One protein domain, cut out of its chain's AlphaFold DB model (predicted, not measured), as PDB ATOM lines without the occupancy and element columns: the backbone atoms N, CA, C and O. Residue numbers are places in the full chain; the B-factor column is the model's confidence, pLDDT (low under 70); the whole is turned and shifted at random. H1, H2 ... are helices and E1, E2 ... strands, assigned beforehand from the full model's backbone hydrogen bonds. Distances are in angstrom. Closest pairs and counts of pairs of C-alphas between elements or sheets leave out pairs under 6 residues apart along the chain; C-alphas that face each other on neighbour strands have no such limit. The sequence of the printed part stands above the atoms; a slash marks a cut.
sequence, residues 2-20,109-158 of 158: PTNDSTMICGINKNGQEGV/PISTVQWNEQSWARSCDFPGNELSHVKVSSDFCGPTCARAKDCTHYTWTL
ATOM      1  N   PRO A   2      96.777  69.186 275.350       80.69
ATOM      2  CA  PRO A   2      97.977  68.783 274.623       80.69
ATOM      3  C   PRO A   2      98.271  69.765 273.480       80.69
ATOM      4  O   PRO A   2      97.348  70.334 272.895       80.69
ATOM      5  N   THR A   3      99.548  69.958 273.168       78.44
ATOM      6  CA  THR A   3     100.021  70.800 272.063       78.44
ATOM      7  C   THR A   3     101.025  70.029 271.207       78.44
ATOM      8  O   THR A   3     101.615  69.045 271.649       78.44
ATOM      9  N   ASN A   4     101.240  70.482 269.971       75.56
ATOM     10  CA  ASN A   4     102.281  69.928 269.094       75.56
ATOM     11  C   ASN A   4     103.668  70.539 269.359       75.56
ATOM     12  O   ASN A   4     104.632  70.190 268.681       75.56
ATOM     13  N   ASP A   5     103.771  71.465 270.313       78.62
ATOM     14  CA  ASP A   5     105.016  72.144 270.642       78.62
ATOM     15  C   ASP A   5     105.709  71.428 271.802       78.62
ATOM     16  O   ASP A   5     105.345  71.581 272.968       78.62
ATOM     17  N   SER A   6     106.746  70.655 271.478       75.69
ATOM     18  CA  SER A   6     107.508  69.881 272.460       75.69
ATOM     19  C   SER A   6     108.356  70.722 273.416       75.69
ATOM     20  O   SER A   6     108.981  70.162 274.320       75.69
ATOM     21  N   THR A   7     108.428  72.038 273.206       80.06
ATOM     22  CA  THR A   7     109.146  72.973 274.081       80.06
ATOM     23  C   THR A   7     108.256  73.548 275.179       80.06
ATOM     24  O   THR A   7     108.777  74.020 276.190       80.06
ATOM     25  N   MET A   8     106.930  73.453 275.032       86.06
ATOM     26  CA  MET A   8     105.993  73.907 276.054       86.06
ATOM     27  C   MET A   8     105.992  72.971 277.259       86.06
ATOM     28  O   MET A   8     105.983  71.744 277.123       86.06
ATOM     29  N   ILE A   9     105.950  73.566 278.448       86.56
ATOM     30  CA  ILE A   9     105.798  72.858 279.717       86.56
ATOM     31  C   ILE A   9     104.579  73.433 280.426       86.56
ATOM     32  O   ILE A   9     104.501  74.643 280.601       86.56
ATOM     33  N   CYS A  10     103.666  72.590 280.895       87.62
ATOM     34  CA  CYS A  10     102.581  73.024 281.772       87.62
ATOM     35  C   CYS A  10     102.668  72.311 283.122       87.62
ATOM     36  O   CYS A  10     103.136  71.175 283.207       87.62
ATOM     37  N   GLY A  11     102.241  72.980 284.189       88.38
ATOM     38  CA  GLY A  11     102.312  72.473 285.555       88.38
ATOM     39  C   GLY A  11     101.141  72.924 286.415       88.38
ATOM     40  O   GLY A  11     100.570  73.985 286.178       88.38
ATOM     41  N   ILE A  12     100.783  72.126 287.419       86.19
ATOM     42  CA  ILE A  12      99.741  72.461 288.399       86.19
ATOM     43  C   ILE A  12     100.419  72.872 289.706       86.19
ATOM     44  O   ILE A  12     101.307  72.178 290.206       86.19
ATOM     45  N   ASN A  13      99.994  73.996 290.279       79.81
ATOM     46  CA  ASN A  13     100.447  74.410 291.598       79.81
ATOM     47  C   ASN A  13      99.719  73.595 292.673       79.81
ATOM     48  O   ASN A  13      98.532  73.788 292.925       79.81
ATOM     49  N   LYS A  14     100.453  72.695 293.330       63.84
ATOM     50  CA  LYS A  14      99.926  71.834 294.398       63.84
ATOM     51  C   LYS A  14      99.689  72.551 295.730       63.84
ATOM     52  O   LYS A  14      99.144  71.932 296.642       63.84
ATOM     53  N   ASN A  15     100.044  73.831 295.862       59.06
ATOM     54  CA  ASN A  15      99.701  74.633 297.040       59.06
ATOM     55  C   ASN A  15      98.196  74.972 297.030       59.06
ATOM     56  O   ASN A  15      97.815  76.107 296.763       59.06
ATOM     57  N   GLY A  16      97.337  73.977 297.288       49.22
ATOM     58  CA  GLY A  16      95.885  74.169 297.382       49.22
ATOM     59  C   GLY A  16      94.987  72.992 296.986       49.22
ATOM     60  O   GLY A  16      93.775  73.178 296.962       49.22
ATOM     61  N   GLN A  17      95.515  71.799 296.680       42.41
ATOM     62  CA  GLN A  17      94.684  70.627 296.362       42.41
ATOM     63  C   GLN A  17      94.849  69.520 297.410       42.41
ATOM     64  O   GLN A  17      95.695  68.637 297.282       42.41
ATOM     65  N   GLU A  18      94.005  69.554 298.445       37.28
ATOM     66  CA  GLU A  18      93.621  68.333 299.155       37.28
ATOM     67  C   GLU A  18      92.863  67.428 298.168       37.28
ATOM     68  O   GLU A  18      91.867  67.851 297.581       37.28
ATOM     69  N   GLY A  19      93.322  66.185 297.978       39.66
ATOM     70  CA  GLY A  19      92.457  65.121 297.453       39.66
ATOM     71  C   GLY A  19      92.767  64.507 296.083       39.66
ATOM     72  O   GLY A  19      91.865  63.906 295.507       39.66
ATOM     73  N   VAL A  20      94.001  64.550 295.570       41.09
ATOM     74  CA  VAL A  20      94.431  63.476 294.645       41.09
ATOM     75  C   VAL A  20      94.823  62.276 295.515       41.09
ATOM     76  O   VAL A  20      95.653  62.467 296.408       41.09
ATOM     77  N   PRO A 109      97.220  58.086 272.985       41.25
ATOM     78  CA  PRO A 109      96.892  59.051 271.950       41.25
ATOM     79  C   PRO A 109      97.247  60.458 272.447       41.25
ATOM     80  O   PRO A 109      97.047  60.790 273.620       41.25
ATOM     81  N   ILE A 110      97.722  61.302 271.522       47.47
ATOM     82  CA  ILE A 110      98.071  62.733 271.685       47.47
ATOM     83  C   ILE A 110      96.887  63.564 272.255       47.47
ATOM     84  O   ILE A 110      96.969  64.772 272.424       47.47
ATOM     85  N   SER A 111      95.763  62.933 272.602       50.59
ATOM     86  CA  SER A 111      94.639  63.511 273.331       50.59
ATOM     87  C   SER A 111      94.862  63.651 274.842       50.59
ATOM     88  O   SER A 111      94.064  64.331 275.486       50.59
ATOM     89  N   THR A 112      95.902  63.047 275.434       61.62
ATOM     90  CA  THR A 112      96.135  63.117 276.891       61.62
ATOM     91  C   THR A 112      97.531  63.630 277.248       61.62
ATOM     92  O   THR A 112      98.549  63.152 276.752       61.62
ATOM     93  N   VAL A 113      97.567  64.636 278.124       71.38
ATOM     94  CA  VAL A 113      98.801  65.238 278.646       71.38
ATOM     95  C   VAL A 113      99.500  64.242 279.575       71.38
ATOM     96  O   VAL A 113      98.891  63.762 280.530       71.38
ATOM     97  N   GLN A 114     100.776  63.951 279.305       76.94
ATOM     98  CA  GLN A 114     101.587  63.020 280.095       76.94
ATOM     99  C   GLN A 114     102.221  63.734 281.297       76.94
ATOM    100  O   GLN A 114     103.311  64.302 281.199       76.94
ATOM    101  N   TRP A 115     101.512  63.728 282.424       72.19
ATOM    102  CA  TRP A 115     101.971  64.300 283.691       72.19
ATOM    103  C   TRP A 115     103.030  63.429 284.362       72.19
ATOM    104  O   TRP A 115     102.907  62.207 284.403       72.19
ATOM    105  N   ASN A 116     104.047  64.058 284.944       65.31
ATOM    106  CA  ASN A 116     104.973  63.385 285.850       65.31
ATOM    107  C   ASN A 116     104.538  63.501 287.320       65.31
ATOM    108  O   ASN A 116     103.574  64.187 287.672       65.31
ATOM    109  N   GLU A 117     105.304  62.861 288.201       62.25
ATOM    110  CA  GLU A 117     105.077  62.836 289.652       62.25
ATOM    111  C   GLU A 117     105.143  64.234 290.298       62.25
ATOM    112  O   GLU A 117     104.496  64.513 291.313       62.25
ATOM    113  N   GLN A 118     105.873  65.162 289.677       67.25
ATOM    114  CA  GLN A 118     105.974  66.560 290.091       67.25
ATOM    115  C   GLN A 118     104.820  67.427 289.545       67.25
ATOM    116  O   GLN A 118     104.825  68.638 289.750       67.25
ATOM    117  N   SER A 119     103.810  66.819 288.910       76.75
ATOM    118  CA  SER A 119     102.647  67.478 288.297       76.75
ATOM    119  C   SER A 119     103.002  68.587 287.324       76.75
ATOM    120  O   SER A 119     102.368  69.644 287.293       76.75
ATOM    121  N   TRP A 120     103.982  68.294 286.478       81.50
ATOM    122  CA  TRP A 120     104.193  69.004 285.230       81.50
ATOM    123  C   TRP A 120     104.309  68.027 284.061       81.50
ATOM    124  O   TRP A 120     104.511  66.826 284.243       81.50
ATOM    125  N   ALA A 121     104.127  68.540 282.854       84.62
ATOM    126  CA  ALA A 121     104.165  67.782 281.616       84.62
ATOM    127  C   ALA A 121     104.805  68.612 280.501       84.62
ATOM    128  O   ALA A 121     104.855  69.840 280.579       84.62
ATOM    129  N   ARG A 122     105.289  67.929 279.460       84.25
ATOM    130  CA  ARG A 122     105.712  68.552 278.196       84.25
ATOM    131  C   ARG A 122     104.575  68.527 277.182       84.25
ATOM    132  O   ARG A 122     103.668  67.703 277.297       84.25
ATOM    133  N   SER A 123     104.668  69.394 276.178       84.62
ATOM    134  CA  SER A 123     103.722  69.458 275.059       84.62
ATOM    135  C   SER A 123     102.290  69.724 275.523       84.62
ATOM    136  O   SER A 123     101.349  69.027 275.138       84.62
ATOM    137  N   CYS A 124     102.120  70.694 276.424       84.50
ATOM    138  CA  CYS A 124     100.818  71.031 276.977       84.50
ATOM    139  C   CYS A 124     100.677  72.510 277.341       84.50
ATOM    140  O   CYS A 124     101.664  73.201 277.580       84.50
ATOM    141  N   ASP A 125      99.425  72.962 277.388       87.75
ATOM    142  CA  ASP A 125      99.029  74.339 277.684       87.75
ATOM    143  C   ASP A 125      97.670  74.428 278.410       87.75
ATOM    144  O   ASP A 125      96.857  73.498 278.358       87.75
ATOM    145  N   PHE A 126      97.399  75.564 279.050       84.44
ATOM    146  CA  PHE A 126      96.138  75.940 279.692       84.44
ATOM    147  C   PHE A 126      95.563  77.227 279.062       84.44
ATOM    148  O   PHE A 126      95.656  78.294 279.666       84.44
ATOM    149  N   PRO A 127      94.927  77.150 277.878       78.19
ATOM    150  CA  PRO A 127      94.482  78.324 277.136       78.19
ATOM    151  C   PRO A 127      93.456  79.154 277.911       78.19
ATOM    152  O   PRO A 127      92.468  78.604 278.409       78.19
ATOM    153  N   GLY A 128      93.648  80.475 277.945       74.50
ATOM    154  CA  GLY A 128      92.643  81.437 278.404       74.50
ATOM    155  C   GLY A 128      92.517  81.567 279.923       74.50
ATOM    156  O   GLY A 128      91.480  82.023 280.401       74.50
ATOM    157  N   ASN A 129      93.538  81.147 280.680       67.19
ATOM    158  CA  ASN A 129      93.574  81.210 282.147       67.19
ATOM    159  C   ASN A 129      94.798  81.990 282.671       67.19
ATOM    160  O   ASN A 129      95.371  81.662 283.713       67.19
ATOM    161  N   GLU A 130      95.237  83.016 281.941       81.06
ATOM    162  CA  GLU A 130      96.449  83.767 282.253       81.06
ATOM    163  C   GLU A 130      96.222  84.762 283.403       81.06
ATOM    164  O   GLU A 130      95.541  85.776 283.259       81.06
ATOM    165  N   LEU A 131      96.848  84.506 284.555       82.62
ATOM    166  CA  LEU A 131      96.854  85.431 285.695       82.62
ATOM    167  C   LEU A 131      97.886  86.564 285.519       82.62
ATOM    168  O   LEU A 131      97.620  87.724 285.825       82.62
ATOM    169  N   SER A 132      99.094  86.219 285.069       86.19
ATOM    170  CA  SER A 132     100.211  87.136 284.793       86.19
ATOM    171  C   SER A 132     101.297  86.410 283.988       86.19
ATOM    172  O   SER A 132     101.209  85.199 283.793       86.19
ATOM    173  N   HIS A 133     102.334  87.124 283.540       89.50
ATOM    174  CA  HIS A 133     103.499  86.530 282.879       89.50
ATOM    175  C   HIS A 133     104.805  87.091 283.447       89.50
ATOM    176  O   HIS A 133     104.869  88.234 283.902       89.50
ATOM    177  N   VAL A 134     105.865  86.284 283.409       89.19
ATOM    178  CA  VAL A 134     107.191  86.640 283.927       89.19
ATOM    179  C   VAL A 134     108.273  85.877 283.169       89.19
ATOM    180  O   VAL A 134     108.095  84.713 282.821       89.19
ATOM    181  N   LYS A 135     109.413  86.527 282.916       91.75
ATOM    182  CA  LYS A 135     110.553  85.897 282.244       91.75
ATOM    183  C   LYS A 135     111.434  85.167 283.256       91.75
ATOM    184  O   LYS A 135     112.147  85.804 284.026       91.75
ATOM    185  N   VAL A 136     111.407  83.839 283.217       83.44
ATOM    186  CA  VAL A 136     112.215  82.948 284.062       83.44
ATOM    187  C   VAL A 136     112.638  81.703 283.275       83.44
ATOM    188  O   VAL A 136     112.031  81.380 282.254       83.44
ATOM    189  N   SER A 137     113.675  80.997 283.741       78.75
ATOM    190  CA  SER A 137     113.982  79.656 283.213       78.75
ATOM    191  C   SER A 137     112.834  78.684 283.531       78.75
ATOM    192  O   SER A 137     112.090  78.896 284.496       78.75
ATOM    193  N   SER A 138     112.709  77.619 282.734       75.50
ATOM    194  CA  SER A 138     111.704  76.564 282.908       75.50
ATOM    195  C   SER A 138     111.660  76.019 284.336       75.50
ATOM    196  O   SER A 138     110.579  75.857 284.900       75.50
ATOM    197  N   ASP A 139     112.829  75.836 284.956       70.94
ATOM    198  CA  ASP A 139     112.972  75.270 286.304       70.94
ATOM    199  C   ASP A 139     112.370  76.181 287.386       70.94
ATOM    200  O   ASP A 139     111.999  75.730 288.468       70.94
ATOM    201  N   PHE A 140     112.242  77.476 287.087       75.50
ATOM    202  CA  PHE A 140     111.743  78.488 288.012       75.50
ATOM    203  C   PHE A 140     110.288  78.884 287.759       75.50
ATOM    204  O   PHE A 140     109.712  79.579 288.597       75.50
ATOM    205  N   CYS A 141     109.659  78.442 286.666       81.69
ATOM    206  CA  CYS A 141     108.270  78.799 286.368       81.69
ATOM    207  C   CYS A 141     107.299  78.234 287.420       81.69
ATOM    208  O   CYS A 141     106.518  78.983 288.011       81.69
ATOM    209  N   GLY A 142     107.441  76.948 287.764       84.12
ATOM    210  CA  GLY A 142     106.648  76.306 288.817       84.12
ATOM    211  C   GLY A 142     106.821  76.944 290.200       84.12
ATOM    212  O   GLY A 142     105.828  77.376 290.783       84.12
ATOM    213  N   PRO A 143     108.055  77.102 290.718       76.56
ATOM    214  CA  PRO A 143     108.309  77.818 291.970       76.56
ATOM    215  C   PRO A 143     107.793  79.263 291.983       76.56
ATOM    216  O   PRO A 143     107.384  79.765 293.029       76.56
ATOM    217  N   THR A 144     107.801  79.942 290.833       79.94
ATOM    218  CA  THR A 144     107.256  81.300 290.715       79.94
ATOM    219  C   THR A 144     105.736  81.293 290.839       79.94
ATOM    220  O   THR A 144     105.196  82.073 291.622       79.94
ATOM    221  N   CYS A 145     105.050  80.362 290.168       83.44
ATOM    222  CA  CYS A 145     103.613  80.152 290.348       83.44
ATOM    223  C   CYS A 145     103.271  79.765 291.794       83.44
ATOM    224  O   CYS A 145     102.377  80.351 292.387       83.44
ATOM    225  N   ALA A 146     104.050  78.879 292.419       81.69
ATOM    226  CA  ALA A 146     103.843  78.446 293.803       81.69
ATOM    227  C   ALA A 146     103.823  79.593 294.829       81.69
ATOM    228  O   ALA A 146     103.198  79.468 295.885       81.69
ATOM    229  N   ARG A 147     104.516  80.697 294.524       80.00
ATOM    230  CA  ARG A 147     104.597  81.912 295.352       80.00
ATOM    231  C   ARG A 147     103.592  82.986 294.945       80.00
ATOM    232  O   ARG A 147     103.367  83.918 295.718       80.00
ATOM    233  N   ALA A 148     103.039  82.897 293.740       78.81
ATOM    234  CA  ALA A 148     102.052  83.836 293.247       78.81
ATOM    235  C   ALA A 148     100.694  83.517 293.877       78.81
ATOM    236  O   ALA A 148     100.186  82.397 293.795       78.81
ATOM    237  N   LYS A 149     100.108  84.527 294.520       81.06
ATOM    238  CA  LYS A 149      98.764  84.427 295.079       81.06
ATOM    239  C   LYS A 149      97.787  84.060 293.954       81.06
ATOM    240  O   LYS A 149      97.872  84.636 292.875       81.06
ATOM    241  N   ASP A 150      96.906  83.101 294.220       82.06
ATOM    242  CA  ASP A 150      95.862  82.626 293.300       82.06
ATOM    243  C   ASP A 150      96.373  81.884 292.045       82.06
ATOM    244  O   ASP A 150      95.586  81.524 291.170       82.06
ATOM    245  N   CYS A 151      97.676  81.583 291.951       81.31
ATOM    246  CA  CYS A 151      98.198  80.764 290.860       81.31
ATOM    247  C   CYS A 151      97.885  79.286 291.106       81.31
ATOM    248  O   CYS A 151      98.421  78.679 292.029       81.31
ATOM    249  N   THR A 152      97.039  78.688 290.275       83.19
ATOM    250  CA  THR A 152      96.662  77.263 290.361       83.19
ATOM    251  C   THR A 152      97.443  76.381 289.390       83.19
ATOM    252  O   THR A 152      97.508  75.166 289.551       83.19
ATOM    253  N   HIS A 153      98.060  76.986 288.381       87.25
ATOM    254  CA  HIS A 153      98.726  76.321 287.267       87.25
ATOM    255  C   HIS A 153      99.626  77.309 286.525       87.25
ATOM    256  O   HIS A 153      99.448  78.523 286.642       87.25
ATOM    257  N   TYR A 154     100.577  76.787 285.760       89.44
ATOM    258  CA  TYR A 154     101.485  77.567 284.933       89.44
ATOM    259  C   TYR A 154     101.702  76.903 283.575       89.44
ATOM    260  O   TYR A 154     101.658  75.677 283.458       89.44
ATOM    261  N   THR A 155     102.008  77.730 282.580       91.06
ATOM    262  CA  THR A 155     102.611  77.318 281.312       91.06
ATOM    263  C   THR A 155     103.951  78.041 281.172       91.06
ATOM    264  O   THR A 155     104.068  79.218 281.511       91.06
ATOM    265  N   TRP A 156     104.965  77.339 280.680       91.12
ATOM    266  CA  TRP A 156     106.255  77.883 280.287       91.12
ATOM    267  C   TRP A 156     106.491  77.621 278.801       91.12
ATOM    268  O   TRP A 156     106.239  76.522 278.303       91.12
ATOM    269  N   THR A 157     107.002  78.636 278.116       89.69
ATOM    270  CA  THR A 157     107.373  78.605 276.701       89.69
ATOM    271  C   THR A 157     108.771  79.191 276.543       89.69
ATOM    272  O   THR A 157     109.146  80.083 277.312       89.69
ATOM    273  N   LEU A 158     109.531  78.695 275.562       82.00
ATOM    274  CA  LEU A 158     110.867  79.203 275.238       82.00
ATOM    275  C   LEU A 158     110.818  80.581 274.557       82.00
ATOM    276  O   LEU A 158     109.900  80.803 273.737       82.00
TER     277      LEU A 158
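AT A GLANCE: This is residues 2 to 20 and 109 to 158 of the 158 residues of the protein "Hypothetical protein" of Rotaria sp. Silwood2 (UniProt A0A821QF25). Little regular structure: a small antiparallel sheet, E2 E1 E3, with helix H1 over one face, in two layers. Of 69 printed residues, 21 are in E1, E2, H1 and E3, in chain order, class mixed. The whole is compact: radius of gyration of the C-alphas 11.7 A, spans 33 by 31 by 22 A.

IN THESE COORDINATES: E1, residues 9 to 12, begins at C-alpha 9 (105.798, 72.858, 279.717). E2 is residues 120 to 122, H1 residues 138 to 147, 15.3 A long. E3, residues 153 to 156, ends at C-alpha 156 (106.255, 77.883, 280.287).

HOW THE PARTS SIT: E1 and E3 are antiparallel; N 156 and O 9 are within hydrogen-bond range, 2.7 A. The closest C-alphas of H1 and E3 are Ser 138 and Trp 156, 6.2 A. E2, H1 and E3 form a split strand-helix-strand unit, E1 between its strands, crossover left-handed. In H1, 4 of 6 O i to N i+4 pairs are within range.

THE WHOLE: Across the cut, residues 21 to 108, C-alphas 20 and 109 are 23.3 A apart. The link E2 to H1 is long. Residues 14 to 20 are among those under pLDDT 70.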